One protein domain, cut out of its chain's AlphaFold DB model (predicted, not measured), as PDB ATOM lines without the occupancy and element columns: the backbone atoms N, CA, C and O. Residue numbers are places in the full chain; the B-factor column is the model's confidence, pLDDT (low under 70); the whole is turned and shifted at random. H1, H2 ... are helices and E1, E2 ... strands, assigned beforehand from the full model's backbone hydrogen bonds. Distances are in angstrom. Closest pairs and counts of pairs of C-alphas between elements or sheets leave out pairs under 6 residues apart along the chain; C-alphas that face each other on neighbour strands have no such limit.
ATOM      1  N   LEU A   4     129.526 177.301 127.952       76.94
ATOM      2  CA  LEU A   4     129.418 177.490 129.399       76.94
ATOM      3  C   LEU A   4     129.913 178.874 129.816       76.94
ATOM      4  O   LEU A   4     130.831 179.447 129.222       76.94
ATOM      5  N   LYS A   5     129.333 179.405 130.889       78.94
ATOM      6  CA  LYS A   5     129.863 180.574 131.590       78.94
ATOM      7  C   LYS A   5     130.933 180.158 132.588       78.94
ATOM      8  O   LYS A   5     130.926 179.059 133.135       78.94
ATOM      9  N   ILE A   6     131.806 181.107 132.914       72.81
ATOM     10  CA  ILE A   6     132.897 180.951 133.887       72.81
ATOM     11  C   ILE A   6     132.443 180.306 135.214       72.81
ATOM     12  O   ILE A   6     133.136 179.459 135.773       72.81
ATOM     13  N   ASN A   7     131.255 180.676 135.701       70.00
ATOM     14  CA  ASN A   7     130.713 180.218 136.985       70.00
ATOM     15  C   ASN A   7     130.153 178.778 136.958       70.00
ATOM     16  O   ASN A   7     129.662 178.300 137.978       70.00
ATOM     17  N   GLU A   8     130.183 178.097 135.809       70.81
ATOM     18  CA  GLU A   8     129.553 176.782 135.607       70.81
ATOM     19  C   GLU A   8     130.559 175.614 135.686       70.81
ATOM     20  O   GLU A   8     130.155 174.455 135.615       70.81
ATOM     21  N   ASN A   9     131.836 175.913 135.976       72.62
ATOM     22  CA  ASN A   9     132.989 174.993 136.009       72.62
ATOM     23  C   ASN A   9     133.301 174.393 134.618       72.62
ATOM     24  O   ASN A   9     133.119 173.192 134.416       72.62
ATOM     25  N   PRO A  10     133.726 175.221 133.643       79.38
ATOM     26  CA  PRO A  10     134.034 174.757 132.292       79.38
ATOM     27  C   PRO A  10     135.252 173.823 132.245       79.38
ATOM     28  O   PRO A  10     136.219 173.989 132.993       79.38
ATOM     29  N   THR A  11     135.222 172.866 131.317       78.94
ATOM     30  CA  THR A  11     136.358 171.976 131.038       78.94
ATOM     31  C   THR A  11     137.281 172.548 129.956       78.94
ATOM     32  O   THR A  11     136.938 173.513 129.268       78.94
ATOM     33  N   ILE A  12     138.429 171.903 129.731       79.06
ATOM     34  CA  ILE A  12     139.308 172.180 128.577       79.06
ATOM     35  C   ILE A  12     138.673 171.859 127.200       79.06
ATOM     36  O   ILE A  12     139.276 172.170 126.174       79.06
ATOM     37  N   SER A  13     137.476 171.251 127.144       70.94
ATOM     38  CA  SER A  13     136.750 170.967 125.892       70.94
ATOM     39  C   SER A  13     135.538 171.870 125.645       70.94
ATOM     40  O   SER A  13     134.870 171.738 124.616       70.94
ATOM     41  N   ASP A  14     135.211 172.771 126.570       78.94
ATOM     42  CA  ASP A  14     134.025 173.621 126.468       78.94
ATOM     43  C   ASP A  14     134.358 175.018 125.959       78.94
ATOM     44  O   ASP A  14     135.434 175.562 126.198       78.94
ATOM     45  N   THR A  15     133.407 175.620 125.251       84.88
ATOM     46  CA  THR A  15     133.527 176.995 124.774       84.88
ATOM     47  C   THR A  15     133.040 177.937 125.871       84.88
ATOM     48  O   THR A  15     131.899 177.855 126.327       84.88
ATOM     49  N   ILE A  16     133.918 178.834 126.308       87.62
ATOM     50  CA  ILE A  16     133.753 179.649 127.510       87.62
ATOM     51  C   ILE A  16     133.339 181.060 127.119       87.62
ATOM     52  O   ILE A  16     134.046 181.738 126.367       87.62
ATOM     53  N   VAL A  17     132.217 181.517 127.675       88.06
ATOM     54  CA  VAL A  17     131.741 182.896 127.526       88.06
ATOM     55  C   VAL A  17     132.140 183.714 128.750       88.06
ATOM     56  O   VAL A  17     131.724 183.434 129.880       88.06
ATOM     57  N   PHE A  18     132.939 184.748 128.508       87.06
ATOM     58  CA  PHE A  18     133.329 185.761 129.479       87.06
ATOM     59  C   PHE A  18     132.381 186.953 129.388       87.06
ATOM     60  O   PHE A  18     132.167 187.479 128.301       87.06
ATOM     61  N   GLU A  19     131.876 187.421 130.527       85.81
ATOM     62  CA  GLU A  19     131.121 188.672 130.648       85.81
ATOM     63  C   GLU A  19     131.994 189.684 131.404       85.81
ATOM     64  O   GLU A  19     132.248 189.519 132.599       85.81
ATOM     65  N   ILE A  20     132.487 190.713 130.708       85.38
ATOM     66  CA  ILE A  20     133.340 191.764 131.286       85.38
ATOM     67  C   ILE A  20     132.586 193.093 131.372       85.38
ATOM     68  O   ILE A  20     131.723 193.401 130.551       85.38
ATOM     69  N   THR A  21     132.930 193.908 132.370       83.31
ATOM     70  CA  THR A  21     132.324 195.234 132.571       83.31
ATOM     71  C   THR A  21     133.390 196.315 132.681       83.31
ATOM     72  O   THR A  21     134.519 196.069 133.107       83.31
ATOM     73  N   THR A  22     133.029 197.527 132.271       81.69
ATOM     74  CA  THR A  22     133.910 198.697 132.238       81.69
ATOM     75  C   THR A  22     133.249 199.850 132.987       81.69
ATOM     76  O   THR A  22     132.062 200.121 132.820       81.69
ATOM     77  N   LYS A  23     134.017 200.495 133.868       76.88
ATOM     78  CA  LYS A  23     133.536 201.534 134.792       76.88
ATOM     79  C   LYS A  23     134.016 202.913 134.340       76.88
ATOM     80  O   LYS A  23     135.099 203.037 133.757       76.88
ATOM     81  N   ASP A  24     133.228 203.945 134.626       68.38
ATOM     82  CA  ASP A  24     133.618 205.342 134.413       68.38
ATOM     83  C   ASP A  24     134.514 205.886 135.548       68.38
ATOM     84  O   ASP A  24     134.782 205.220 136.551       68.38
ATOM     85  N   ILE A  25     134.943 207.147 135.423       63.19
ATOM     86  CA  ILE A  25     135.767 207.856 136.420       63.19
ATOM     87  C   ILE A  25     135.051 208.102 137.773       63.19
ATOM     88  O   ILE A  25     135.655 208.619 138.712       63.19
ATOM     89  N   LYS A  26     133.767 207.738 137.891       62.88
ATOM     90  CA  LYS A  26     132.959 207.772 139.121       62.88
ATOM     91  C   LYS A  26     132.607 206.368 139.634       62.88
ATOM     92  O   LYS A  26     131.848 206.261 140.595       62.88
ATOM     93  N   ASN A  27     133.180 205.314 139.042       62.50
ATOM     94  CA  ASN A  27     132.912 203.903 139.338       62.50
ATOM     95  C   ASN A  27     131.481 203.427 138.978       62.50
ATOM     96  O   ASN A  27     130.989 202.464 139.562       62.50
ATOM     97  N   CYS A  28     130.816 204.065 138.008       64.25
ATOM     98  CA  CYS A  28     129.507 203.657 137.482       64.25
ATOM     99  C   CYS A  28     129.624 202.953 136.115       64.25
ATOM    100  O   CYS A  28     130.375 203.388 135.243       64.25
ATOM    101  N   ASN A  29     128.790 201.935 135.875       62.41
ATOM    102  CA  ASN A  29     128.669 201.226 134.586       62.41
ATOM    103  C   ASN A  29     127.726 201.958 133.596       62.41
ATOM    104  O   ASN A  29     126.925 201.331 132.912       62.41
ATOM    105  N   LEU A  30     127.745 203.296 133.560       60.72
ATOM    106  CA  LEU A  30     126.783 204.110 132.789       60.72
ATOM    107  C   LEU A  30     127.326 204.620 131.442       60.72
ATOM    108  O   LEU A  30     126.749 205.530 130.845       60.72
ATOM    109  N   PHE A  31     128.454 204.086 130.973       68.94
ATOM    110  CA  PHE A  31     129.132 204.591 129.784       68.94
ATOM    111  C   PHE A  31     129.922 203.493 129.062       68.94
ATOM    112  O   PHE A  31     130.724 202.796 129.680       68.94
ATOM    113  N   THR A  32     129.735 203.372 127.747       78.06
ATOM    114  CA  THR A  32     130.578 202.525 126.890       78.06
ATOM    115  C   THR A  32     131.899 203.251 126.610       78.06
ATOM    116  O   THR A  32     131.844 204.382 126.130       78.06
ATOM    117  N   PRO A  33     133.074 202.656 126.900       83.12
ATOM    118  CA  PRO A  33     134.375 203.323 126.799       83.12
ATOM    119  C   PRO A  33     134.717 203.777 125.372       83.12
ATOM    120  O   PRO A  33     134.069 203.387 124.409       83.12
ATOM    121  N   TYR A  34     135.784 204.566 125.219       83.12
ATOM    122  CA  TYR A  34     136.331 204.899 123.900       83.12
ATOM    123  C   TYR A  34     137.052 203.698 123.263       83.12
ATOM    124  O   TYR A  34     136.862 203.413 122.082       83.12
ATOM    125  N   LYS A  35     137.848 202.953 124.044       85.94
ATOM    126  CA  LYS A  35     138.434 201.672 123.615       85.94
ATOM    127  C   LYS A  35     138.714 200.719 124.774       85.94
ATOM    128  O   LYS A  35     138.990 201.161 125.889       85.94
ATOM    129  N   ILE A  36     138.719 199.419 124.488       86.44
ATOM    130  CA  ILE A  36     139.339 198.384 125.324       86.44
ATOM    131  C   ILE A  36     140.695 198.083 124.689       86.44
ATOM    132  O   ILE A  36     140.752 197.656 123.542       86.44
ATOM    133  N   ASN A  37     141.790 198.360 125.396       85.12
ATOM    134  CA  ASN A  37     143.139 198.221 124.849       85.12
ATOM    135  C   ASN A  37     143.521 196.743 124.735       85.12
ATOM    136  O   ASN A  37     143.862 196.287 123.650       85.12
ATOM    137  N   SER A  38     143.420 195.991 125.830       88.31
ATOM    138  CA  SER A  38     143.755 194.567 125.859       88.31
ATOM    139  C   SER A  38     142.797 193.759 126.727       88.31
ATOM    140  O   SER A  38     142.242 194.263 127.707       88.31
ATOM    141  N   PHE A  39     142.652 192.487 126.371       89.81
ATOM    142  CA  PHE A  39     142.017 191.416 127.128       89.81
ATOM    143  C   PHE A  39     142.991 190.230 127.107       89.81
ATOM    144  O   PHE A  39     143.423 189.805 126.037       89.81
ATOM    145  N   VAL A  40     143.408 189.741 128.274       88.56
ATOM    146  CA  VAL A  40     144.468 188.727 128.398       88.56
ATOM    147  C   VAL A  40     144.073 187.674 129.422       88.56
ATOM    148  O   VAL A  40     143.722 188.018 130.551       88.56
ATOM    149  N   ILE A  41     144.171 186.402 129.040       88.75
ATOM    150  CA  ILE A  41     143.995 185.248 129.925       88.75
ATOM    151  C   ILE A  41     145.381 184.734 130.324       88.75
ATOM    152  O   ILE A  41     146.239 184.513 129.469       88.75
ATOM    153  N   TYR A  42     145.584 184.521 131.621       85.19
ATOM    154  CA  TYR A  42     146.802 184.000 132.232       85.19
ATOM    155  C   TYR A  42     146.532 182.650 132.903       85.19
ATOM    156  O   TYR A  42     145.527 182.495 133.599       85.19
ATOM    157  N   TYR A  43     147.454 181.703 132.735       84.19
ATOM    158  CA  TYR A  43     147.529 180.466 133.515       84.19
ATOM    159  C   TYR A  43     148.338 180.695 134.794       84.19
ATOM    160  O   TYR A  43     149.384 181.345 134.750       84.19
ATOM    161  N   VAL A  44     147.866 180.162 135.923       81.94
ATOM    162  CA  VAL A  44     148.503 180.323 137.238       81.94
ATOM    163  C   VAL A  44     149.339 179.094 137.574       81.94
ATOM    164  O   VAL A  44     148.834 178.065 138.027       81.94
ATOM    165  N   GLU A  45     150.646 179.228 137.398       72.38
ATOM    166  CA  GLU A  45     151.618 178.184 137.686       72.38
ATOM    167  C   GLU A  45     151.915 178.133 139.191       72.38
ATOM    168  O   GLU A  45     152.251 179.145 139.815       72.38
ATOM    169  N   ARG A  46     151.773 176.950 139.797       64.19
ATOM    170  CA  ARG A  46     152.000 176.719 141.231       64.19
ATOM    171  C   ARG A  46     152.998 175.599 141.434       64.19
ATOM    172  O   ARG A  46     152.748 174.478 141.006       64.19
ATOM    173  N   ASN A  47     154.057 175.885 142.181       51.19
ATOM    174  CA  ASN A  47     154.973 174.859 142.650       51.19
ATOM    175  C   ASN A  47     154.574 174.459 144.086       51.19
ATOM    176  O   ASN A  47     154.494 175.304 144.982       51.19
ATOM    177  N   PHE A  48     154.258 173.178 144.295       49.22
ATOM    178  CA  PHE A  48     153.821 172.646 145.594       49.22
ATOM    179  C   PHE A  48     154.980 172.134 146.474       49.22
ATOM    180  O   PHE A  48     154.754 171.871 147.654       49.22
ATOM    181  N   SER A  49     156.195 172.016 145.928       41.22
ATOM    182  CA  SER A  49     157.406 171.519 146.602       41.22
ATOM    183  C   SER A  49     158.441 172.624 146.848       41.22
ATOM    184  O   SER A  49     158.848 172.822 147.989       41.22
ATOM    185  N   GLY A  50     158.816 173.390 145.819       47.56
ATOM    186  CA  GLY A  50     159.849 174.441 145.884       47.56
ATOM    187  C   GLY A  50     159.428 175.748 146.575       47.56
ATOM    188  O   GLY A  50     160.261 176.610 146.839       47.56
ATOM    189  N   GLY A  51     158.140 175.900 146.896       48.66
ATOM    190  CA  GLY A  51     157.581 177.125 147.471       48.66
ATOM    191  C   GLY A  51     157.188 178.161 146.411       48.66
ATOM    192  O   GLY A  51     157.827 178.322 145.377       48.66
ATOM    193  N   ASN A  52     156.089 178.869 146.661       53.03
ATOM    194  CA  ASN A  52     155.528 179.825 145.709       53.03
ATOM    195  C   ASN A  52     156.128 181.224 145.933       53.03
ATOM    196  O   ASN A  52     155.937 181.824 146.992       53.03
ATOM    197  N   THR A  53     156.860 181.726 144.937       57.44
ATOM    198  CA  THR A  53     157.711 182.927 145.041       57.44
ATOM    199  C   THR A  53     156.952 184.256 144.962       57.44
ATOM    200  O   THR A  53     157.446 185.276 145.449       57.44
ATOM    201  N   LYS A  54     155.747 184.270 144.380       61.47
ATOM    202  CA  LYS A  54     154.913 185.463 144.170       61.47
ATOM    203  C   LYS A  54     153.629 185.365 144.998       61.47
ATOM    204  O   LYS A  54     153.104 184.281 145.242       61.47
ATOM    205  N   GLN A  55     153.100 186.511 145.427       67.25
ATOM    206  CA  GLN A  55     151.841 186.591 146.175       67.25
ATOM    207  C   GLN A  55     150.953 187.727 145.663       67.25
ATOM    208  O   GLN A  55     151.450 188.799 145.320       67.25
ATOM    209  N   TYR A  56     149.635 187.520 145.685       67.00
ATOM    210  CA  TYR A  56     148.649 188.598 145.584       67.00
ATOM    211  C   TYR A  56     147.601 188.467 146.694       67.00
ATOM    212  O   TYR A  56     147.316 187.373 147.177       67.00
ATOM    213  N   ASN A  57     147.020 189.586 147.125       63.25
ATOM    214  CA  ASN A  57     145.993 189.576 148.164       63.25
ATOM    215  C   ASN A  57     144.626 189.253 147.549       63.25
ATOM    216  O   ASN A  57     144.003 190.119 146.937       63.25
ATOM    217  N   GLN A  58     144.131 188.031 147.749       59.88
ATOM    218  CA  GLN A  58     142.744 187.696 147.449       59.88
ATOM    219  C   GLN A  58     141.836 188.317 148.523       59.88
ATOM    220  O   GLN A  58     141.717 187.799 149.635       59.88
ATOM    221  N   SER A  59     141.172 189.416 148.172       66.00
ATOM    222  CA  SER A  59     140.105 190.022 148.972       66.00
ATOM    223  C   SER A  59     138.856 189.138 148.973       66.00
ATOM    224  O   SER A  59     138.218 188.958 147.936       66.00
ATOM    225  N   ILE A  60     138.481 188.604 150.137       64.12
ATOM    226  CA  ILE A  60     137.184 187.955 150.360       64.12
ATOM    227  C   ILE A  60     136.262 188.964 151.046       64.12
ATOM    228  O   ILE A  60     136.531 189.411 152.163       64.12
ATOM    229  N   TYR A  61     135.180 189.313 150.354       69.19
ATOM    230  CA  TYR A  61     134.136 190.220 150.822       69.19
ATOM    231  C   TYR A  61     132.981 189.426 151.451       69.19
ATOM    232  O   TYR A  61     132.628 188.352 150.970       69.19
ATOM    233  N   ASP A  62     132.341 189.997 152.470       71.75
ATOM    234  CA  ASP A  62     131.012 189.583 152.941       71.75
ATOM    235  C   ASP A  62     129.999 189.757 151.793       71.75
ATOM    236  O   ASP A  62     129.737 190.885 151.371       71.75
ATOM    237  N   GLU A  63     129.452 188.661 151.251       70.56
ATOM    238  CA  GLU A  63     128.552 188.704 150.086       70.56
ATOM    239  C   GLU A  63     127.293 189.539 150.340       70.56
ATOM    240  O   GLU A  63     126.840 190.273 149.458       70.56
ATOM    241  N   THR A  64     126.745 189.477 151.556       73.44
ATOM    242  CA  THR A  64     125.577 190.262 151.972       73.44
ATOM    243  C   THR A  64     125.871 191.760 151.956       73.44
ATOM    244  O   THR A  64     125.068 192.536 151.431       73.44
ATOM    245  N   LYS A  65     127.035 192.180 152.469       73.19
ATOM    246  CA  LYS A  65     127.459 193.591 152.441       73.19
ATOM    247  C   LYS A  65     127.898 194.046 151.057       73.19
ATOM    248  O   LYS A  65     127.544 195.149 150.655       73.19
ATOM    249  N   LEU A  66     128.613 193.208 150.304       76.19
ATOM    250  CA  LEU A  66     129.010 193.497 148.925       76.19
ATOM    251  C   LEU A  66     127.782 193.678 148.029       76.19
ATOM    252  O   LEU A  66     127.761 194.578 147.193       76.19
ATOM    253  N   LYS A  67     126.739 192.860 148.220       76.44
ATOM    254  CA  LYS A  67     125.466 193.024 147.519       76.44
ATOM    255  C   LYS A  67     124.764 194.319 147.925       76.44
ATOM    256  O   LYS A  67     124.414 195.092 147.046       76.44
ATOM    257  N   ALA A  68     124.652 194.613 149.223       75.56
ATOM    258  CA  ALA A  68     124.069 195.874 149.692       75.56
ATOM    259  C   ALA A  68     124.834 197.119 149.190       75.56
ATOM    260  O   ALA A  68     124.215 198.132 148.867       75.56
ATOM    261  N   ALA A  69     126.165 197.041 149.079       76.31
ATOM    262  CA  ALA A  69     126.997 198.088 148.493       76.31
ATOM    263  C   ALA A  69     126.754 198.234 146.980       76.31
ATOM    264  O   ALA A  69     126.532 199.350 146.523       76.31
ATOM    265  N   LYS A  70     126.707 197.131 146.218       73.56
ATOM    266  CA  LYS A  70     126.385 197.140 144.777       73.56
ATOM    267  C   LYS A  70     124.977 197.670 144.497       73.56
ATOM    268  O   LYS A  70     124.814 198.522 143.631       73.56
ATOM    269  N   ASP A  71     123.976 197.224 145.253       75.88
ATOM    270  CA  ASP A  71     122.592 197.695 145.135       75.88
ATOM    271  C   ASP A  71     122.504 199.211 145.432       75.88
ATOM    272  O   ASP A  71     121.788 199.944 144.746       75.88
ATOM    273  N   ALA A  72     123.289 199.714 146.394       75.75
ATOM    274  CA  ALA A  72     123.391 201.144 146.690       75.75
ATOM    275  C   ALA A  72     124.184 201.942 145.633       75.75
ATOM    276  O   ALA A  72     123.767 203.047 145.288       75.75
ATOM    277  N   GLU A  73     125.278 201.400 145.082       71.69
ATOM    278  CA  GLU A  73     125.995 201.995 143.943       71.69
ATOM    279  C   GLU A  73     125.067 202.109 142.723       71.69
ATOM    280  O   GLU A  73     124.983 203.181 142.129       71.69
ATOM    281  N   ILE A  74     124.271 201.078 142.413       71.75
ATOM    282  CA  ILE A  74     123.259 201.110 141.340       71.75
ATOM    283  C   ILE A  74     122.230 202.230 141.577       71.75
ATOM    284  O   ILE A  74     121.912 202.980 140.651       71.75
ATOM    285  N   VAL A  75     121.730 202.400 142.807       76.38
ATOM    286  CA  VAL A  75     120.803 203.498 143.151       76.38
ATOM    287  C   VAL A  75     121.472 204.874 143.036       76.38
ATOM    288  O   VAL A  75     120.847 205.807 142.530       76.38
ATOM    289  N   ALA A  76     122.735 205.014 143.446       72.94
ATOM    290  CA  ALA A  76     123.481 206.270 143.349       72.94
ATOM    291  C   ALA A  76     123.846 206.643 141.902       72.94
ATOM    292  O   ALA A  76     123.753 207.815 141.543       72.94
ATOM    293  N   CYS A  77     124.193 205.668 141.059       67.50
ATOM    294  CA  CYS A  77     124.416 205.878 139.628       67.50
ATOM    295  C   CYS A  77     123.105 206.277 138.920       67.50
ATOM    296  O   CYS A  77     123.086 207.246 138.162       67.50
ATOM    297  N   ASN A  78     121.991 205.590 139.209       71.75
ATOM    298  CA  ASN A  78     120.689 205.866 138.586       71.75
ATOM    299  C   ASN A  78     120.009 207.155 139.088       71.75
ATOM    300  O   ASN A  78     119.189 207.733 138.373       71.75
ATOM    301  N   ASN A  79     120.310 207.614 140.307       71.56
ATOM    302  CA  ASN A  79     119.787 208.864 140.860       71.56
ATOM    303  C   ASN A  79     120.832 209.540 141.781       71.56
ATOM    304  O   ASN A  79     120.811 209.323 142.999       71.56
ATOM    305  N   PRO A  80     121.751 210.353 141.221       70.81
ATOM    306  CA  PRO A  80     122.903 210.903 141.936       70.81
ATOM    307  C   PRO A  80     122.545 212.115 142.816       70.81
ATOM    308  O   PRO A  80     122.938 213.250 142.542       70.81
ATOM    309  N   THR A  81     121.810 211.877 143.904       74.31
ATOM    310  CA  THR A  81     121.692 212.833 145.017       74.31
ATOM    311  C   THR A  81     122.911 212.727 145.940       74.31
ATOM    312  O   THR A  81     123.517 211.660 146.053       74.31
ATOM    313  N   GLU A  82     123.262 213.806 146.651       72.88
ATOM    314  CA  GLU A  82     124.352 213.767 147.645       72.88
ATOM    315  C   GLU A  82     124.107 212.702 148.728       72.88
ATOM    316  O   GLU A  82     125.043 212.038 149.167       72.88
ATOM    317  N   GLU A  83     122.845 212.484 149.109       74.75
ATOM    318  CA  GLU A  83     122.436 211.477 150.090       74.75
ATOM    319  C   GLU A  83     122.616 210.041 149.566       74.75
ATOM    320  O   GLU A  83     123.159 209.200 150.281       74.75
ATOM    321  N   ASN A  84     122.263 209.766 148.302       77.56
ATOM    322  CA  ASN A  84     122.485 208.455 147.680       77.56
ATOM    323  C   ASN A  84     123.982 208.171 147.487       77.56
ATOM    324  O   ASN A  84     124.440 207.070 147.785       77.56
ATOM    325  N   ILE A  85     124.759 209.166 147.045       74.50
ATOM    326  CA  ILE A  85     126.216 209.045 146.878       74.50
ATOM    327  C   ILE A  85     126.893 208.815 148.238       74.50
ATOM    328  O   ILE A  85     127.761 207.950 148.353       74.50
ATOM    329  N   ALA A  86     126.472 209.525 149.291       74.94
ATOM    330  CA  ALA A  86     126.965 209.304 150.650       74.94
ATOM    331  C   ALA A  86     126.555 207.929 151.209       74.94
ATOM    332  O   ALA A  86     127.359 207.280 151.877       74.94
ATOM    333  N   ALA A  87     125.339 207.453 150.920       78.94
ATOM    334  CA  ALA A  87     124.872 206.129 151.334       78.94
ATOM    335  C   ALA A  87     125.644 204.998 150.638       78.94
ATOM    336  O   ALA A  87     126.106 204.081 151.321       78.94
ATOM    337  N   ALA A  88     125.839 205.090 149.318       77.12
ATOM    338  CA  ALA A  88     126.646 204.150 148.545       77.12
ATOM    339  C   ALA A  88     128.104 204.148 149.019       77.12
ATOM    340  O   ALA A  88     128.640 203.088 149.330       77.12
ATOM    341  N   LYS A  89     128.717 205.330 149.189       78.81
ATOM    342  CA  LYS A  89     130.082 205.448 149.716       78.81
ATOM    343  C   LYS A  89     130.219 204.852 151.121       78.81
ATOM    344  O   LYS A  89     131.152 204.095 151.352       78.81
ATOM    345  N   ARG A  90     129.275 205.111 152.034       80.19
ATOM    346  CA  ARG A  90     129.286 204.528 153.387       80.19
ATOM    347  C   ARG A  90     129.150 203.002 153.363       80.19
ATOM    348  O   ARG A  90     129.844 202.327 154.109       80.19
ATOM    349  N   LEU A  91     128.255 202.456 152.537       81.31
ATOM    350  CA  LEU A  91     128.076 201.001 152.412       81.31
ATOM    351  C   LEU A  91     129.277 200.336 151.728       81.31
ATOM    352  O   LEU A  91     129.648 199.223 152.094       81.31
ATOM    353  N   LYS A  92     129.933 201.042 150.802       78.25
ATOM    354  CA  LYS A  92     131.206 200.633 150.211       78.25
ATOM    355  C   LYS A  92     132.320 200.592 151.254       78.25
ATOM    356  O   LYS A  92     132.900 199.529 151.436       78.25
ATOM    357  N   GLU A  93     132.525 201.672 152.008       78.94
ATOM    358  CA  GLU A  93     133.470 201.734 153.135       78.94
ATOM    359  C   GLU A  93     133.164 200.657 154.197       78.94
ATOM    360  O   GLU A  93     134.081 200.053 154.758       78.94
ATOM    361  N   GLU A  94     131.888 200.335 154.445       77.94
ATOM    362  CA  GLU A  94     131.504 199.215 155.315       77.94
ATOM    363  C   GLU A  94     131.855 197.848 154.699       77.94
ATOM    364  O   GLU A  94     132.341 196.967 155.406       77.94
ATOM    365  N   SER A  95     131.660 197.648 153.393       76.25
ATOM    366  CA  SER A  95     132.048 196.400 152.720       76.25
ATOM    367  C   SER A  95     133.572 196.222 152.664       76.25
ATOM    368  O   SER A  95     134.067 195.135 152.951       76.25
ATOM    369  N   GLU A  96     134.316 197.299 152.393       74.38
ATOM    370  CA  GLU A  96     135.779 197.334 152.305       74.38
ATOM    371  C   GLU A  96     136.432 197.127 153.682       74.38
ATOM    372  O   GLU A  96     137.386 196.362 153.806       74.38
ATOM    373  N   SER A  97     135.870 197.711 154.749       71.56
ATOM    374  CA  SER A  97     136.341 197.491 156.130       71.56
ATOM    375  C   SER A  97     136.027 196.101 156.703       71.56
ATOM    376  O   SER A  97     136.548 195.757 157.764       71.56
ATOM    377  N   ASN A  98     135.212 195.292 156.015       68.81
ATOM    378  CA  ASN A  98     134.944 193.890 156.358       68.81
ATOM    379  C   ASN A  98     135.625 192.893 155.393       68.81
ATOM    380  O   ASN A  98     135.350 191.696 155.463       68.81
ATOM    381  N   VAL A  99     136.526 193.349 154.511       70.94
ATOM    382  CA  VAL A  99     137.322 192.456 153.653       70.94
ATOM    383  C   VAL A  99     138.327 191.670 154.489       70.94
ATOM    384  O   VAL A  99     139.159 192.250 155.187       70.94
ATOM    385  N   SER A 100     138.324 190.346 154.337       64.25
ATOM    386  CA  SER A 100     139.460 189.517 154.745       64.25
ATOM    387  C   SER A 100     140.401 189.328 153.555       64.25
ATOM    388  O   SER A 100     140.027 188.763 152.527       64.25
ATOM    389  N   THR A 101     141.625 189.843 153.661       63.38
ATOM    390  CA  THR A 101     142.670 189.650 152.649       63.38
ATOM    391  C   THR A 101     143.464 188.386 152.955       63.38
ATOM    392  O   THR A 101     144.145 188.283 153.975       63.38
ATOM    393  N   ASN A 102     143.401 187.414 152.048       61.19
ATOM    394  CA  ASN A 102     144.203 186.198 152.118       61.19
ATOM    395  C   ASN A 102     145.312 186.276 151.059       61.19
ATOM    396  O   ASN A 102     144.977 186.434 149.884       61.19
ATOM    397  N   PRO A 103     146.604 186.146 151.408       59.94
ATOM    398  CA  PRO A 103     147.644 186.024 150.395       59.94
ATOM    399  C   PRO A 103     147.455 184.701 149.639       59.94
ATOM    400  O   PRO A 103     147.475 183.620 150.232       59.94
ATOM    401  N   PHE A 104     147.232 184.799 148.331       61.84
ATOM    402  CA  PHE A 104     147.292 183.682 147.400       61.84
ATOM    403  C   PHE A 104     148.703 183.648 146.819       61.84
ATOM    404  O   PHE A 104     149.155 184.632 146.229       61.84
ATOM    405  N   PHE A 105     149.393 182.524 146.997       67.38
ATOM    406  CA  PHE A 105     150.763 182.338 146.535       67.38
ATOM    407  C   PHE A 105     150.789 181.525 145.235       67.38
ATOM    408  O   PHE A 105     150.064 180.538 145.102       67.38
ATOM    409  N   PHE A 106     151.631 181.942 144.296       70.19
ATOM    410  CA  PHE A 106     151.861 181.303 143.000       70.19
ATOM    411  C   PHE A 106     153.340 181.441 142.603       70.19
ATOM    412  O   PHE A 106     154.070 182.216 143.225       70.19
ATOM    413  N   ASN A 107     153.804 180.692 141.603       72.62
ATOM    414  CA  ASN A 107     155.172 180.821 141.103       72.62
ATOM    415  C   ASN A 107     155.238 181.803 139.928       72.62
ATOM    416  O   ASN A 107     155.969 182.790 139.991       72.62
ATOM    417  N   ASP A 108     154.409 181.603 138.899       76.44
ATOM    418  CA  ASP A 108     154.270 182.568 137.807       76.44
ATOM    419  C   ASP A 108     152.863 182.612 137.192       76.44
ATOM    420  O   ASP A 108     152.023 181.748 137.445       76.44
ATOM    421  N   ALA A 109     152.593 183.659 136.415       78.81
ATOM    422  CA  ALA A 109     151.349 183.856 135.685       78.81
ATOM    423  C   ALA A 109     151.657 184.056 134.194       78.81
ATOM    424  O   ALA A 109     151.948 185.170 133.754       78.81
ATOM    425  N   ARG A 110     151.610 182.971 133.413       80.12
ATOM    426  CA  ARG A 110     151.973 182.990 131.986       80.12
ATOM    427  C   ARG A 110     150.752 183.380 131.135       80.12
ATOM    428  O   ARG A 110     149.706 182.748 131.297       80.12
ATOM    429  N   PRO A 111     150.826 184.387 130.243       84.69
ATOM    430  CA  PRO A 111     149.716 184.722 129.352       84.69
ATOM    431  C   PRO A 111     149.513 183.598 128.326       84.69
ATOM    432  O   PRO A 111     150.411 183.306 127.543       84.69
ATOM    433  N   VAL A 112     148.333 182.974 128.333       85.75
ATOM    434  CA  VAL A 112     147.963 181.888 127.401       85.75
ATOM    435  C   VAL A 112     147.142 182.374 126.211       85.75
ATOM    436  O   VAL A 112     147.100 181.711 125.181       85.75
ATOM    437  N   HIS A 113     146.476 183.524 126.343       88.69
ATOM    438  CA  HIS A 113     145.666 184.110 125.278       88.69
ATOM    439  C   HIS A 113     145.681 185.633 125.385       88.69
ATOM    440  O   HIS A 113     145.409 186.174 126.458       88.69
ATOM    441  N   VAL A 114     146.001 186.326 124.291       87.81
ATOM    442  CA  VAL A 114     146.161 187.789 124.244       87.81
ATOM    443  C   VAL A 114     145.310 188.348 123.111       87.81
ATOM    444  O   VAL A 114     145.490 187.984 121.952       87.81
ATOM    445  N   VAL A 115     144.407 189.267 123.444       86.75
ATOM    446  CA  VAL A 115     143.508 189.934 122.503       86.75
ATOM    447  C   VAL A 115     143.698 191.444 122.632       86.75
ATOM    448  O   VAL A 115     143.406 192.030 123.673       86.75
ATOM    449  N   GLY A 116     144.177 192.075 121.562       83.81
ATOM    450  CA  GLY A 116     144.400 193.519 121.484       83.81
ATOM    451  C   GLY A 116     145.616 194.056 122.258       83.81
ATOM    452  O   GLY A 116     146.165 193.426 123.163       83.81
ATOM    453  N   ASN A 117     146.051 195.254 121.874       82.31
ATOM    454  CA  ASN A 117     147.114 196.028 122.511       82.31
ATOM    455  C   ASN A 117     146.840 197.549 122.414       82.31
ATOM    456  O   ASN A 117     145.787 197.995 121.961       82.31
ATOM    457  N   SER A 118     147.782 198.383 122.860       76.69
ATOM    458  CA  SER A 118     147.626 199.848 122.878       76.69
ATOM    459  C   SER A 118     147.411 200.485 121.496       76.69
ATOM    460  O   SER A 118     146.712 201.504 121.418       76.69
ATOM    461  N   SER A 119     147.974 199.890 120.438       79.50
ATOM    462  CA  SER A 119     147.882 200.343 119.041       79.50
ATOM    463  C   SER A 119     146.706 199.712 118.293       79.50
ATOM    464  O   SER A 119     146.019 200.404 117.546       79.50
ATOM    465  N   TYR A 120     146.453 198.424 118.533       83.31
ATOM    466  CA  TYR A 120     145.357 197.640 117.957       83.31
ATOM    467  C   TYR A 120     144.427 197.176 119.088       83.31
ATOM    468  O   TYR A 120     144.616 196.078 119.610       83.31
ATOM    469  N   PRO A 121     143.487 198.022 119.545       86.00
ATOM    470  CA  PRO A 121     142.634 197.709 120.690       86.00
ATOM    471  C   PRO A 121     141.737 196.489 120.450       86.00
ATOM    472  O   PRO A 121     141.236 196.287 119.349       86.00
ATOM    473  N   ALA A 122     141.465 195.725 121.511       85.81
ATOM    474  CA  ALA A 122     140.519 194.605 121.496       85.81
ATOM    475  C   ALA A 122     139.093 195.021 121.075       85.81
ATOM    476  O   ALA A 122     138.349 194.216 120.516       85.81
ATOM    477  N   TRP A 123     138.714 196.277 121.342       89.69
ATOM    478  CA  TRP A 123     137.479 196.904 120.861       89.69
ATOM    479  C   TRP A 123     137.641 198.429 120.790       89.69
ATOM    480  O   TRP A 123     138.256 199.025 121.682       89.69
ATOM    481  N   LEU A 124     137.070 199.076 119.769       87.44
ATOM    482  CA  LEU A 124     137.162 200.522 119.541       87.44
ATOM    483  C   LEU A 124     135.790 201.115 119.196       87.44
ATOM    484  O   LEU A 124     135.112 200.651 118.286       87.44
ATOM    485  N   SER A 125     135.407 202.221 119.838       83.69
ATOM    486  CA  SER A 125     134.084 202.841 119.648       83.69
ATOM    487  C   SER A 125     133.824 203.420 118.247       83.69
ATOM    488  O   SER A 125     132.726 203.904 117.980       83.69
ATOM    489  N   THR A 126     134.835 203.444 117.375       82.62
ATOM    490  CA  THR A 126     134.752 203.896 115.975       82.62
ATOM    491  C   THR A 126     135.010 202.787 114.954       82.62
ATOM    492  O   THR A 126     134.928 203.062 113.761       82.62
ATOM    493  N   ASP A 127     135.340 201.572 115.398       79.69
ATOM    494  CA  ASP A 127     135.576 200.405 114.544       79.69
ATOM    495  C   ASP A 127     135.001 199.167 115.244       79.69
ATOM    496  O   ASP A 127     135.615 198.587 116.141       79.69
ATOM    497  N   LEU A 128     133.761 198.843 114.876       78.81
ATOM    498  CA  LEU A 128     133.006 197.716 115.422       78.81
ATOM    499  C   LEU A 128     133.165 196.455 114.564       78.81
ATOM    500  O   LEU A 128     133.019 195.355 115.087       78.81
ATOM    501  N   ASP A 129     133.479 196.610 113.275       73.31
ATOM    502  CA  ASP A 129     133.562 195.503 112.317       73.31
ATOM    503  C   ASP A 129     134.850 194.680 112.512       73.31
ATOM    504  O   ASP A 129     134.850 193.475 112.267       73.31
ATOM    505  N   ASN A 130     135.931 195.306 113.001       77.31
ATOM    506  CA  ASN A 130     137.198 194.639 113.337       77.31
ATOM    507  C   ASN A 130     137.359 194.336 114.845       77.31
ATOM    508  O   ASN A 130     138.469 194.052 115.303       77.31
ATOM    509  N   ALA A 131     136.295 194.442 115.649       82.75
ATOM    510  CA  ALA A 131     136.388 194.267 117.097       82.75
ATOM    511  C   ALA A 131     136.376 192.787 117.525       82.75
ATOM    512  O   ALA A 131     135.576 191.986 117.047       82.75
ATOM    513  N   PHE A 132     137.225 192.432 118.494       85.06
ATOM    514  CA  PHE A 132     137.319 191.070 119.040       85.06
ATOM    515  C   PHE A 132     136.348 190.803 120.204       85.06
ATOM    516  O   PHE A 132     136.199 189.658 120.626       85.06
ATOM    517  N   LEU A 133     135.731 191.850 120.756       85.75
ATOM    518  CA  LEU A 133     134.765 191.793 121.857       85.75
ATOM    519  C   LEU A 133     133.402 192.271 121.357       85.75
ATOM    520  O   LEU A 133     133.320 193.295 120.682       85.75
ATOM    521  N   GLU A 134     132.328 191.584 121.735       85.81
ATOM    522  CA  GLU A 134     130.966 192.003 121.392       85.81
ATOM    523  C   GLU A 134     130.403 192.928 122.484       85.81
ATOM    524  O   GLU A 134     130.557 192.659 123.675       85.81
ATOM    525  N   LEU A 135     129.764 194.037 122.097       84.25
ATOM    526  CA  LEU A 135     129.108 194.967 123.023       84.25
ATOM    527  C   LEU A 135     127.659 194.517 123.261       84.25
ATOM    528  O   LEU A 135     126.833 194.618 122.356       84.25
ATOM    529  N   VAL A 136     127.346 194.070 124.479       81.88
ATOM    530  CA  VAL A 136     126.021 193.521 124.832       81.88
ATOM    531  C   VAL A 136     125.095 194.587 125.419       81.88
ATOM    532  O   VAL A 136     123.911 194.634 125.096       81.88
ATOM    533  N   ASP A 137     125.633 195.456 126.275       75.69
ATOM    534  CA  ASP A 137     124.937 196.616 126.846       75.69
ATOM    535  C   ASP A 137     125.973 197.703 127.193       75.69
ATOM    536  O   ASP A 137     127.183 197.507 127.071       75.69
ATOM    537  N   THR A 138     125.511 198.864 127.634       77.94
ATOM    538  CA  THR A 138     126.314 200.025 128.021       77.94
ATOM    539  C   THR A 138     127.443 199.625 128.980       77.94
ATOM    540  O   THR A 138     127.207 199.195 130.108       77.94
ATOM    541  N   GLY A 139     128.692 199.735 128.515       74.19
ATOM    542  CA  GLY A 139     129.881 199.351 129.285       74.19
ATOM    543  C   GLY A 139     130.024 197.852 129.613       74.19
ATOM    544  O   GLY A 139     130.857 197.522 130.460       74.19
ATOM    545  N   SER A 140     129.260 196.960 128.970       82.50
ATOM    546  CA  SER A 140     129.237 195.509 129.223       82.50
ATOM    547  C   SER A 140     129.472 194.713 127.934       82.50
ATOM    548  O   SER A 140     128.766 194.901 126.944       82.50
ATOM    549  N   PHE A 141     130.458 193.815 127.950       87.19
ATOM    550  CA  PHE A 141     130.959 193.128 126.756       87.19
ATOM    551  C   PHE A 141     131.073 191.616 126.966       87.19
ATOM    552  O   PHE A 141     131.319 191.160 128.086       87.19
ATOM    553  N   THR A 142     130.977 190.855 125.877       89.44
ATOM    554  CA  THR A 142     131.240 189.411 125.854       89.44
ATOM    555  C   THR A 142     132.479 189.047 125.044       89.44
ATOM    556  O   THR A 142     132.762 189.635 123.998       89.44
ATOM    557  N   TYR A 143     133.200 188.033 125.527       90.00
ATOM    558  CA  TYR A 143     134.235 187.324 124.775       90.00
ATOM    559  C   TYR A 143     133.955 185.824 124.772       90.00
ATOM    560  O   TYR A 143     133.534 185.278 125.792       90.00
ATOM    561  N   THR A 144     134.250 185.155 123.660       89.00
ATOM    562  CA  THR A 144     134.093 183.705 123.510       89.00
ATOM    563  C   THR A 144     135.455 183.078 123.239       89.00
ATOM    564  O   THR A 144     136.146 183.472 122.302       89.00
ATOM    565  N   TRP A 145     135.840 182.095 124.053       88.56
ATOM    566  CA  TRP A 145     137.137 181.417 123.981       88.56
ATOM    567  C   TRP A 145     136.946 179.901 123.965       88.56
ATOM    568  O   TRP A 145     136.140 179.373 124.726       88.56
ATOM    569  N   THR A 146     137.716 179.195 123.142       86.56
ATOM    570  CA  THR A 146     137.773 177.728 123.153       86.56
ATOM    571  C   THR A 146     139.192 177.324 123.565       86.56
ATOM    572  O   THR A 146     140.124 177.596 122.806       86.56
ATOM    573  N   PRO A 147     139.394 176.717 124.751       79.00
ATOM    574  CA  PRO A 147     140.706 176.493 125.363       79.00
ATOM    575  C   PRO A 147     141.436 175.266 124.776       79.00
ATOM    576  O   PRO A 147     141.903 174.386 125.496       79.00
ATOM    577  N   HIS A 148     141.536 175.193 123.448       70.88
ATOM    578  CA  HIS A 148     142.151 174.065 122.752       70.88
ATOM    579  C   HIS A 148     143.653 173.964 123.080       70.88
ATOM    580  O   HIS A 148     144.377 174.955 122.987       70.88
ATOM    581  N   GLY A 149     144.113 172.779 123.495       65.62
ATOM    582  CA  GLY A 149     145.499 172.546 123.932       65.62
ATOM    583  C   GLY A 149     145.874 173.143 125.300       65.62
ATOM    584  O   GLY A 149     147.043 173.094 125.680       65.62
ATOM    585  N   MET A 150     144.921 173.706 126.052       76.38
ATOM    586  CA  MET A 150     145.193 174.348 127.345       76.38
ATOM    587  C   MET A 150     145.288 173.337 128.498       76.38
ATOM    588  O   MET A 150     144.654 172.283 128.485       76.38
ATOM    589  N   ARG A 151     146.075 173.673 129.529       66.06
ATOM    590  CA  ARG A 151     146.295 172.824 130.714       66.06
ATOM    591  C   ARG A 151     145.110 172.878 131.689       66.06
ATOM    592  O   ARG A 151     144.453 173.910 131.824       66.06
ATOM    593  N   GLU A 152     144.895 171.808 132.448       75.81
ATOM    594  CA  GLU A 152     144.084 171.863 133.673       75.81
ATOM    595  C   GLU A 152     144.765 172.762 134.727       75.81
ATOM    596  O   GLU A 152     145.997 172.803 134.839       75.81
ATOM    597  N   GLY A 153     143.967 173.517 135.489       77.00
ATOM    598  CA  GLY A 153     144.453 174.371 136.573       77.00
ATOM    599  C   GLY A 153     143.669 175.670 136.763       77.00
ATOM    600  O   GLY A 153     142.569 175.847 136.242       77.00
ATOM    601  N   ASP A 154     144.261 176.583 137.536       80.12
ATOM    602  CA  ASP A 154     143.696 177.903 137.823       80.12
ATOM    603  C   ASP A 154     144.140 178.932 136.773       80.12
ATOM    604  O   ASP A 154     145.281 178.936 136.312       80.12
ATOM    605  N   TYR A 155     143.232 179.844 136.441       85.94
ATOM    606  CA  TYR A 155     143.406 180.900 135.452       85.94
ATOM    607  C   TYR A 155     142.882 182.238 135.988       85.94
ATOM    608  O   TYR A 155     142.020 182.296 136.873       85.94
ATOM    609  N   PHE A 156     143.341 183.342 135.407       86.44
ATOM    610  CA  PHE A 156     142.651 184.625 135.526       86.44
ATOM    611  C   PHE A 156     142.671 185.399 134.214       86.44
ATOM    612  O   PHE A 156     143.600 185.295 133.420       86.44
ATOM    613  N   VAL A 157     141.631 186.194 133.994       87.56
ATOM    614  CA  VAL A 157     141.530 187.144 132.893       87.56
ATOM    615  C   VAL A 157     141.709 188.563 133.427       87.56
ATOM    616  O   VAL A 157     141.159 188.906 134.472       87.56
ATOM    617  N   CYS A 158     142.456 189.389 132.701       87.50
ATOM    618  CA  CYS A 158     142.594 190.824 132.931       87.50
ATOM    619  C   CYS A 158     142.174 191.579 131.671       87.50
ATOM    620  O   CYS A 158     142.556 191.194 130.565       87.50
ATOM    621  N   TRP A 159     141.455 192.690 131.822       89.25
ATOM    622  CA  TRP A 159     141.151 193.594 130.712       89.25
ATOM    623  C   TRP A 159     141.464 195.042 131.077       89.25
ATOM    624  O   TRP A 159     141.367 195.445 132.239       89.25
ATOM    625  N   THR A 160     141.858 195.831 130.077       88.25
ATOM    626  CA  THR A 160     142.227 197.241 130.245       88.25
ATOM    627  C   THR A 160     141.440 198.130 129.287       88.25
ATOM    628  O   THR A 160     141.350 197.843 128.094       88.25
ATOM    629  N   TRP A 161     140.868 199.232 129.773       88.62
ATOM    630  CA  TRP A 161     140.036 200.132 128.963       88.62
ATOM    631  C   TRP A 161     140.366 201.602 129.189       88.62
ATOM    632  O   TRP A 161     140.832 202.010 130.248       88.62
ATOM    633  N   THR A 162     140.093 202.410 128.174       86.38
ATOM    634  CA  THR A 162     140.279 203.859 128.178       86.38
ATOM    635  C   THR A 162     138.913 204.495 127.904       86.38
ATOM    636  O   THR A 162     138.395 204.357 126.792       86.38
ATOM    637  N   PRO A 163     138.275 205.159 128.889       79.94
ATOM    638  CA  PRO A 163     136.919 205.675 128.726       79.94
ATOM    639  C   PRO A 163     136.855 206.889 127.792       79.94
ATOM    640  O   PRO A 163     135.891 207.025 127.055       79.94
ATOM    641  N   LEU A 164     137.876 207.749 127.753       78.81
ATOM    642  CA  LEU A 164     137.904 208.939 126.895       78.81
ATOM    643  C   LEU A 164     139.176 208.953 126.046       78.81
ATOM    644  O   LEU A 164     140.237 208.592 126.541       78.81
ATOM    645  N   ALA A 165     139.097 209.443 124.806       75.19
ATOM    646  CA  ALA A 165     140.212 209.440 123.845       75.19
ATOM    647  C   ALA A 165     141.494 210.179 124.296       75.19
ATOM    648  O   ALA A 165     142.539 210.020 123.674       75.19
ATOM    649  N   ALA A 166     141.421 210.967 125.373       71.56
ATOM    650  CA  ALA A 166     142.551 211.639 126.017       71.56
ATOM    651  C   ALA A 166     142.544 211.454 127.554       71.56
ATOM    652  O   ALA A 166     142.936 212.360 128.287       71.56
ATOM    653  N   GLY A 167     142.025 210.321 128.044       68.06
ATOM    654  CA  GLY A 167     141.980 209.962 129.466       68.06
ATOM    655  C   GLY A 167     142.818 208.726 129.803       68.06
ATOM    656  O   GLY A 167     143.256 207.996 128.913       68.06
ATOM    657  N   ASP A 168     143.014 208.491 131.099       76.38
ATOM    658  CA  ASP A 168     143.819 207.382 131.620       76.38
ATOM    659  C   ASP A 168     143.227 205.995 131.300       76.38
ATOM    660  O   ASP A 168     142.026 205.835 131.061       76.38
ATOM    661  N   SER A 169     144.082 204.971 131.309       79.25
ATOM    662  CA  SER A 169     143.683 203.566 131.182       79.25
ATOM    663  C   SER A 169     143.390 202.934 132.544       79.25
ATOM    664  O   SER A 169     144.236 202.960 133.438       79.25
ATOM    665  N   PHE A 170     142.231 202.296 132.661       82.62
ATOM    666  CA  PHE A 170     141.789 201.512 133.813       82.62
ATOM    667  C   PHE A 170     141.967 200.013 133.536       82.62
ATOM    668  O   PHE A 170     142.101 199.600 132.382       82.62
ATOM    669  N   SER A 171     141.953 199.198 134.589       82.56
ATOM    670  CA  SER A 171     142.118 197.742 134.520       82.56
ATOM    671  C   SER A 171     141.255 197.031 135.556       82.56
ATOM    672  O   SER A 171     141.138 197.519 136.680       82.56
ATOM    673  N   ASP A 172     140.729 195.856 135.217       82.38
ATOM    674  CA  ASP A 172     140.038 194.960 136.151       82.38
ATOM    675  C   ASP A 172     140.325 193.489 135.789       82.38
ATOM    676  O   ASP A 172     140.921 193.209 134.741       82.38
ATOM    677  N   HIS A 173     139.973 192.558 136.676       83.38
ATOM    678  CA  HIS A 173     140.348 191.146 136.563       83.38
ATOM    679  C   HIS A 173     139.316 190.187 137.172       83.38
ATOM    680  O   HIS A 173     138.535 190.553 138.052       83.38
ATOM    681  N   LEU A 174     139.328 188.932 136.718       81.50
ATOM    682  CA  LEU A 174     138.431 187.873 137.183       81.50
ATOM    683  C   LEU A 174     139.131 186.505 137.117       81.50
ATOM    684  O   LEU A 174     139.834 186.214 136.155       81.50
ATOM    685  N   LYS A 175     138.954 185.660 138.139       79.69
ATOM    686  CA  LYS A 175     139.601 184.336 138.248       79.69
ATOM    687  C   LYS A 175     138.656 183.176 137.925       79.69
ATOM    688  O   LYS A 175     137.460 183.275 138.191       79.69
ATOM    689  N   PHE A 176     139.204 182.073 137.421       82.44
ATOM    690  CA  PHE A 176     138.479 180.838 137.111       82.44
ATOM    691  C   PHE A 176     139.407 179.613 137.124       82.44
ATOM    692  O   PHE A 176     140.588 179.735 137.436       82.44
ATOM    693  N   SER A 177     138.878 178.433 136.811       79.62
ATOM    694  CA  SER A 177     139.634 177.178 136.737       79.62
ATOM    695  C   SER A 177     139.097 176.301 135.610       79.62
ATOM    696  O   SER A 177     137.883 176.277 135.408       79.62
ATOM    697  N   LEU A 178     139.977 175.568 134.924       78.88
ATOM    698  CA  LEU A 178     139.614 174.548 133.933       78.88
ATOM    699  C   LEU A 178     139.956 173.160 134.461       78.88
ATOM    700  O   LEU A 178     141.077 172.955 134.927       78.88
ATOM    701  N   THR A 179     139.029 172.211 134.333       75.25
ATOM    702  CA  THR A 179     139.279 170.784 134.600       75.25
ATOM    703  C   THR A 179     139.528 170.008 133.308       75.25
ATOM    704  O   THR A 179     138.979 170.358 132.257       75.25
TER     705      THR A 179
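What this domain is: This is residues 4 to 179 of the 1056 residues of an uncharacterized protein of Neisseriaceae bacterium (UniProt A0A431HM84). Two sheets lie partly face to face, the four-stranded sheet E5 E2 E8 E9, strongly twisted, and a smaller one, E1 E7 E6; from the ends of E2 and E5 a long arm leads away, made of the two-stranded ribbon E3 E4 with the helical hairpin H1 H2 at its far end. The hairpin reaches neither the larger sheet nor the smaller one, and the pairing of those two is loose, with E1 near E8 and E9. The printed part has 176 residues, with two named helices and nine named strands in the order E1 E2 E3 H1 H2 E4 E5 E6 E7 E8 E9; in each of the three sheets the neighbours are antiparallel, and the class is mixed, helices and strands. By its radius of gyration of the C-alphas, 17.9 A, the whole is compact, and the C-alphas span 52 by 43 by 30 A along their main axes.

Where its parts are: The printed part begins at Leu 4, and residues 4 to 5 pair in parallel with residues 16 to 17 of E1. E1, residues 15 to 21, begins at C-alpha 15 at (133.527, 176.995, 124.774). E2, residues 35 to 45, is the longest strand by residues and measures 30.4 A from first to last C-alpha. E3 holds residues 54 to 60. H1, residues 63 to 78, is 22.1 A long, and H2, residues 82 to 96, is 20.6 A long, beginning at C-alpha 82 at (124.352, 213.767, 147.645). E4 holds residues 100 to 106 and E5 residues 108 to 115. E6, residues 134 to 137, and E7, residues 140 to 145, follow. E8, residues 153 to 162, is 30.9 A long. E9, residues 170 to 178, is 27.1 A long and ends at C-alpha 178 at (139.614, 174.548, 133.933).

How they stand to each other: The largest sheet runs E5 E2 E8 E9, with E5 and E9 as edge strands. E2 and E8 are antiparallel at 162 degrees, with N 40 and O 158 2.8 A apart. E8 and E9 form a hairpin at 160 degrees, with N 157 and O 174 2.8 A apart. E5 and E2 stand at 144 degrees, with N 41 and O 113 2.9 A apart, and E5 bends by 55 degrees at residue 112. E1 is near both E8 and E9, with 6 and 7 pairs of C-alphas within 10 A. In its own sheet E1 is the antiparallel neighbour of E7 at 157 degrees, with N 18 and O 143 2.8 A apart. E6 and E7 form a hairpin, with N 142 and O 134 2.9 A apart. E4 runs on into E5 across one residue, at 90 degrees. E3 and E4 are antiparallel at 150 degrees, with N 58 and O 102 2.8 A apart. H1 and H2 touch, their closest C-alphas being those of Ala 72 and Ala 88 at 4.8 A, at a shallow tilt of 24 degrees, opposite ways. In H1 and H2 every O i to N i+4 pair is within hydrogen-bond range. H1 is apart from E9, and H2 is apart from E8.

The domain as a whole: The C-alphas farthest apart, those of Ser 49 and Thr 81, are 54.6 A from each other. The printed part has no cut. The long links are E1 to E2, with 13 residues, and E5 to E6, with 18 residues; in the latter, residues 123 to 124 pair antiparallel with residues 35 to 36 of E2. The mean pLDDT of the printed part is 76.4, and 35 residues are under 70, among them residues 24 to 31, 46 to 61 and 100 to 105.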